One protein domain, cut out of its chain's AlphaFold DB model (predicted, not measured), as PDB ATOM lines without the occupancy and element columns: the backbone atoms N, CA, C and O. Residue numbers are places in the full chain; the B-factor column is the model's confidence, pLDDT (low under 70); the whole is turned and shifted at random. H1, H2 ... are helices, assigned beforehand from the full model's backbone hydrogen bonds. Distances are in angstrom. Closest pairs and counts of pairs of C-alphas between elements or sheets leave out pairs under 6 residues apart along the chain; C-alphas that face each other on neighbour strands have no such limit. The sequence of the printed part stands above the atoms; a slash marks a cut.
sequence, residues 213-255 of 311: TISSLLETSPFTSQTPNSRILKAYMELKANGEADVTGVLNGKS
ATOM      1  N   THR A 213      -4.000  -0.234  -1.178       77.44
ATOM      2  CA  THR A 213      -2.980  -0.433  -0.143       77.44
ATOM      3  C   THR A 213      -2.989  -1.869   0.369       77.44
ATOM      4  O   THR A 213      -4.028  -2.533   0.387       77.44
ATOM      5  N   ILE A 214      -1.848  -2.347   0.877       73.06
ATOM      6  CA  ILE A 214      -1.753  -3.668   1.525       73.06
ATOM      7  C   ILE A 214      -2.776  -3.786   2.666       73.06
ATOM      8  O   ILE A 214      -3.400  -4.829   2.817       73.06
ATOM      9  N   SER A 215      -3.018  -2.709   3.422       74.81
ATOM     10  CA  SER A 215      -4.042  -2.674   4.473       74.81
ATOM     11  C   SER A 215      -5.446  -2.961   3.929       74.81
ATOM     12  O   SER A 215      -6.134  -3.826   4.465       74.81
ATOM     13  N   SER A 216      -5.833  -2.328   2.815       75.94
ATOM     14  CA  SER A 216      -7.131  -2.577   2.167       75.94
ATOM     15  C   SER A 216      -7.273  -4.018   1.648       75.94
ATOM     16  O   SER A 216      -8.350  -4.612   1.713       75.94
ATOM     17  N   LEU A 217      -6.168  -4.625   1.199       72.56
ATOM     18  CA  LEU A 217      -6.129  -6.029   0.779       72.56
ATOM     19  C   LEU A 217      -6.235  -6.989   1.962       72.56
ATOM     20  O   LEU A 217      -6.870  -8.031   1.838       72.56
ATOM     21  N   LEU A 218      -5.637  -6.652   3.106       74.19
ATOM     22  CA  LEU A 218      -5.771  -7.441   4.327       74.19
ATOM     23  C   LEU A 218      -7.211  -7.429   4.843       74.19
ATOM     24  O   LEU A 218      -7.725  -8.476   5.211       74.19
ATOM     25  N   GLU A 219      -7.884  -6.279   4.820       73.94
ATOM     26  CA  GLU A 219      -9.269  -6.156   5.290       73.94
ATOM     27  C   GLU A 219     -10.275  -6.915   4.416       73.94
ATOM     28  O   GLU A 219     -11.252  -7.470   4.921       73.94
ATOM     29  N   THR A 220     -10.035  -6.962   3.106       70.50
ATOM     30  CA  THR A 220     -10.956  -7.565   2.127       70.50
ATOM     31  C   THR A 220     -10.613  -9.015   1.768       70.50
ATOM     32  O   THR A 220     -11.418  -9.712   1.147       70.50
ATOM     33  N   SER A 221      -9.435  -9.502   2.167       68.44
ATOM     34  CA  SER A 221      -8.951 -10.847   1.852       68.44
ATOM     35  C   SER A 221      -9.688 -11.937   2.647       68.44
ATOM     36  O   SER A 221      -9.680 -11.921   3.881       68.44
ATOM     37  N   PRO A 222     -10.228 -12.985   1.991       63.41
ATOM     38  CA  PRO A 222     -10.748 -14.149   2.695       63.41
ATOM     39  C   PRO A 222      -9.602 -14.957   3.329       63.41
ATOM     40  O   PRO A 222      -8.923 -15.746   2.666       63.41
ATOM     41  N   PHE A 223      -9.440 -14.837   4.649       63.09
ATOM     42  CA  PHE A 223      -8.457 -15.588   5.450       63.09
ATOM     43  C   PHE A 223      -8.689 -17.106   5.497       63.09
ATOM     44  O   PHE A 223      -7.938 -17.847   6.125       63.09
ATOM     45  N   THR A 224      -9.697 -17.624   4.814       58.81
ATOM     46  CA  THR A 224      -9.927 -19.064   4.649       58.81
ATOM     47  C   THR A 224      -9.401 -19.587   3.314       58.81
ATOM     48  O   THR A 224      -9.266 -20.796   3.145       58.81
ATOM     49  N   SER A 225      -9.042 -18.700   2.382       62.88
ATOM     50  CA  SER A 225      -8.533 -19.086   1.069       62.88
ATOM     51  C   SER A 225      -7.149 -19.737   1.162       62.88
ATOM     52  O   SER A 225      -6.323 -19.370   2.001       62.88
ATOM     53  N   GLN A 226      -6.907 -20.738   0.312       67.00
ATOM     54  CA  GLN A 226      -5.632 -21.465   0.186       67.00
ATOM     55  C   GLN A 226      -4.811 -20.999  -1.026       67.00
ATOM     56  O   GLN A 226      -3.786 -21.595  -1.379       67.00
ATOM     57  N   THR A 227      -5.258 -19.940  -1.705       76.50
ATOM     58  CA  THR A 227      -4.531 -19.396  -2.854       76.50
ATOM     59  C   THR A 227      -3.147 -18.891  -2.426       76.50
ATOM     60  O   THR A 227      -2.991 -18.426  -1.297       76.50
ATOM     61  N   PRO A 228      -2.127 -18.946  -3.301       75.38
ATOM     62  CA  PRO A 228      -0.788 -18.444  -2.978       75.38
ATOM     63  C   PRO A 228      -0.801 -16.999  -2.454       75.38
ATOM     64  O   PRO A 228      -0.193 -16.703  -1.431       75.38
ATOM     65  N   ASN A 229      -1.593 -16.126  -3.080       78.75
ATOM     66  CA  ASN A 229      -1.677 -14.711  -2.703       78.75
ATOM     67  C   ASN A 229      -2.324 -14.507  -1.323       78.75
ATOM     68  O   ASN A 229      -1.855 -13.690  -0.537       78.75
ATOM     69  N   SER A 230      -3.360 -15.282  -0.985       75.75
ATOM     70  CA  SER A 230      -3.970 -15.207   0.352       75.75
ATOM     71  C   SER A 230      -3.054 -15.775   1.439       75.75
ATOM     72  O   SER A 230      -3.068 -15.280   2.562       75.75
ATOM     73  N   ARG A 231      -2.208 -16.762   1.115       76.44
ATOM     74  CA  ARG A 231      -1.174 -17.275   2.028       76.44
ATOM     75  C   ARG A 231      -0.105 -16.234   2.345       76.44
ATOM     76  O   ARG A 231       0.281 -16.117   3.501       76.44
ATOM     77  N   ILE A 232       0.315 -15.445   1.357       81.62
ATOM     78  CA  ILE A 232       1.258 -14.335   1.566       81.62
ATOM     79  C   ILE A 232       0.657 -13.290   2.515       81.62
ATOM     80  O   ILE A 232       1.311 -12.873   3.467       81.62
ATOM     81  N   LEU A 233      -0.610 -12.918   2.308       79.50
ATOM     82  CA  LEU A 233      -1.308 -11.960   3.171       79.50
ATOM     83  C   LEU A 233      -1.473 -12.475   4.611       79.50
ATOM     84  O   LEU A 233      -1.272 -11.723   5.560       79.50
ATOM     85  N   LYS A 234      -1.776 -13.767   4.784       75.62
ATOM     86  CA  LYS A 234      -1.829 -14.414   6.106       75.62
ATOM     87  C   LYS A 234      -0.478 -14.411   6.803       75.62
ATOM     88  O   LYS A 234      -0.403 -14.018   7.958       75.62
ATOM     89  N   ALA A 235       0.574 -14.801   6.086       77.00
ATOM     90  CA  ALA A 235       1.925 -14.803   6.622       77.00
ATOM     91  C   ALA A 235       2.346 -13.394   7.067       77.00
ATOM     92  O   ALA A 235       2.876 -13.205   8.156       77.00
ATOM     93  N   TYR A 236       2.032 -12.378   6.264       80.56
ATOM     94  CA  TYR A 236       2.289 -10.992   6.638       80.56
ATOM     95  C   TYR A 236       1.530 -10.570   7.907       80.56
ATOM     96  O   TYR A 236       2.088  -9.869   8.748       80.56
ATOM     97  N   MET A 237       0.277 -11.002   8.083       76.25
ATOM     98  CA  MET A 237      -0.471 -10.725   9.312       76.25
ATOM     99  C   MET A 237       0.095 -11.426  10.539       76.25
ATOM    100  O   MET A 237       0.175 -10.799  11.593       76.25
ATOM    101  N   GLU A 238       0.476 -12.695  10.412       74.81
ATOM    102  CA  GLU A 238       1.077 -13.454  11.509       74.81
ATOM    103  C   GLU A 238       2.410 -12.835  11.933       74.81
ATOM    104  O   GLU A 238       2.599 -12.590  13.118       74.81
ATOM    105  N   LEU A 239       3.261 -12.443  10.979       76.94
ATOM    106  CA  LEU A 239       4.500 -11.708  11.263       76.94
ATOM    107  C   LEU A 239       4.252 -10.326  11.880       76.94
ATOM    108  O   LEU A 239       5.014  -9.875  12.731       76.94
ATOM    109  N   LYS A 240       3.193  -9.625  11.455       78.50
ATOM    110  CA  LYS A 240       2.835  -8.318  12.022       78.50
ATOM    111  C   LYS A 240       2.348  -8.439  13.468       78.50
ATOM    112  O   LYS A 240       2.590  -7.532  14.258       78.50
ATOM    113  N   ALA A 241       1.627  -9.511  13.793       74.12
ATOM    114  CA  ALA A 241       1.161  -9.779  15.149       74.12
ATOM    115  C   ALA A 241       2.300 -10.295  16.042       74.12
ATOM    116  O   ALA A 241       2.467  -9.811  17.157       74.12
ATOM    117  N   ASN A 242       3.101 -11.221  15.513       72.44
ATOM    118  CA  ASN A 242       4.182 -11.920  16.189       72.44
ATOM    119  C   ASN A 242       5.436 -11.866  15.299       72.44
ATOM    120  O   ASN A 242       5.558 -12.628  14.341       72.44
ATOM    121  N   GLY A 243       6.390 -10.988  15.626       71.19
ATOM    122  CA  GLY A 243       7.588 -10.752  14.802       71.19
ATOM    123  C   GLY A 243       8.492 -11.973  14.573       71.19
ATOM    124  O   GLY A 243       9.297 -11.959  13.650       71.19
ATOM    125  N   GLU A 244       8.338 -13.028  15.375       70.81
ATOM    126  CA  GLU A 244       9.106 -14.280  15.298       70.81
ATOM    127  C   GLU A 244       8.258 -15.484  14.836       70.81
ATOM    128  O   GLU A 244       8.678 -16.632  14.976       70.81
ATOM    129  N   ALA A 245       7.048 -15.260  14.309       65.38
ATOM    130  CA  ALA A 245       6.170 -16.350  13.884       65.38
ATOM    131  C   ALA A 245       6.763 -17.163  12.718       65.38
ATOM    132  O   ALA A 245       7.151 -16.613  11.684       65.38
ATOM    133  N   ASP A 246       6.762 -18.494  12.850       70.56
ATOM    134  CA  ASP A 246       7.130 -19.399  11.760       70.56
ATOM    135  C   ASP A 246       6.019 -19.463  10.699       70.56
ATOM    136  O   ASP A 246       5.100 -20.280  10.742       70.56
ATOM    137  N   VAL A 247       6.138 -18.596   9.698       73.88
ATOM    138  CA  VAL A 247       5.221 -18.506   8.553       73.88
ATOM    139  C   VAL A 247       5.532 -19.484   7.419       73.88
ATOM    140  O   VAL A 247       4.823 -19.511   6.405       73.88
ATOM    141  N   THR A 248       6.564 -20.323   7.554       72.19
ATOM    142  CA  THR A 248       6.932 -21.276   6.496       72.19
ATOM    143  C   THR A 248       5.826 -22.303   6.242       72.19
ATOM    144  O   THR A 248       5.628 -22.724   5.098       72.19
ATOM    145  N   GLY A 249       5.052 -22.671   7.266       68.06
ATOM    146  CA  GLY A 249       3.891 -23.553   7.124       68.06
ATOM    147  C   GLY A 249       2.752 -22.905   6.326       68.06
ATOM    148  O   GLY A 249       2.266 -23.503   5.358       68.06
ATOM    149  N   VAL A 250       2.411 -21.651   6.649       70.56
ATOM    150  CA  VAL A 250       1.389 -20.853   5.950       70.56
ATOM    151  C   VAL A 250       1.734 -20.696   4.475       70.56
ATOM    152  O   VAL A 250       0.896 -20.967   3.613       70.56
ATOM    153  N   LEU A 251       2.972 -20.301   4.167       70.94
ATOM    154  CA  LEU A 251       3.421 -20.054   2.795       70.94
ATOM    155  C   LEU A 251       3.412 -21.334   1.953       70.94
ATOM    156  O   LEU A 251       2.912 -21.339   0.825       70.94
ATOM    157  N   ASN A 252       3.864 -22.449   2.527       72.00
ATOM    158  CA  ASN A 252       3.908 -23.741   1.842       72.00
ATOM    159  C   ASN A 252       2.531 -24.411   1.706       72.00
ATOM    160  O   ASN A 252       2.430 -25.478   1.102       72.00
ATOM    161  N   GLY A 253       1.464 -23.813   2.251       61.16
ATOM    162  CA  GLY A 253       0.131 -24.417   2.246       61.16
ATOM    163  C   GLY A 253       0.044 -25.676   3.107       61.16
ATOM    164  O   GLY A 253      -0.907 -26.445   2.972       61.16
ATOM    165  N   LYS A 254       1.016 -25.891   4.006       62.28
ATOM    166  CA  LYS A 254       0.893 -26.890   5.064       62.28
ATOM    167  C   LYS A 254      -0.130 -26.332   6.035       62.28
ATOM    168  O   LYS A 254       0.114 -25.378   6.763       62.28
ATOM    169  N   SER A 255      -1.327 -26.882   5.940       55.94
ATOM    170  CA  SER A 255      -2.494 -26.431   6.665       55.94
ATOM    171  C   SER A 255      -2.204 -26.392   8.171       55.94
ATOM    172  O   SER A 255      -2.188 -27.444   8.806       55.94
TER     173      SER A 255
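This is residues 213 to 255 of the 311 residues of an uncharacterized protein of Cyberlindnera jadinii (strain ATCC 18201 / CBS 1600 / BCRC 20928 / JCM 3617 / NBRC 0987 / NRRL Y-1542) (UniProt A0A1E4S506). One longer helix, H2, stands in the middle, with a short helix on either side of it: H1 sits near one side, crosswise to H2, and the very short H3 packs on the opposite side, against the first half of H2. After H2 the chain folds back through residues 242 to 247 to bring H3 beside it, while residues 221 to 227 lead from H1 to the beginning of H2. The printed part has 43 residues with three named helices, in the order H1, H2, H3, and no named strand; the class is all helix. It is compact, with a radius of gyration of the C-alphas of 9.9 A, and the C-alphas span 24 by 22 by 12 A.

The longest helix, H2, holds residues 228 to 241 and measures 20.2 A from first to last C-alpha, from C-alpha 228 at (-0.788, -18.444, -2.978) to C-alpha 241 at (1.161, -9.779, 15.149). H1, before it in the chain, holds residues 214 to 220 and is 10.0 A long; its first C-alpha, that of Ile 214, is at (-1.753, -3.668, 1.525). H3, after H2, holds residues 248 to 251 and is 5.2 A long, ending with C-alpha 251 at (3.421, -20.054, 2.795).

H2 and H3 touch, with 8 pairs of C-alphas within 8 A; their closest C-alphas are those of Arg 231 and Leu 251, 5.4 A apart. The centres of H2 and H3 are 8.9 A apart. H1 and H2 are close but not clearly touching, with 2 pairs of C-alphas within 8 A; their closest C-alphas are those of Leu 218 and Leu 233, 6.5 A apart. The lines of H1 and H2 stand at 72 degrees, only just about perpendicular, and their centres are 10.9 A apart. H1 and H3 are apart. In H1 and H2 every O i to N i+4 pair is within hydrogen-bond range. H3, with 4 residues, is too short for such a pair, and its 1 pair of O i and N i+3 is not within range.

The two C-alphas farthest apart are those of Thr 213 and Lys 254, at 27.2 A. The printed part runs from residue 213 to 255 and has no cut. The link from H1 to H2, 7 residues, and the link from H2 to H3, 6 residues, are both short. The mean pLDDT of the printed part is 71.9. Confidence is under 70 at 11 residues: 221 to 226, between H1 and H2, then 245, 249, and 253 to 255.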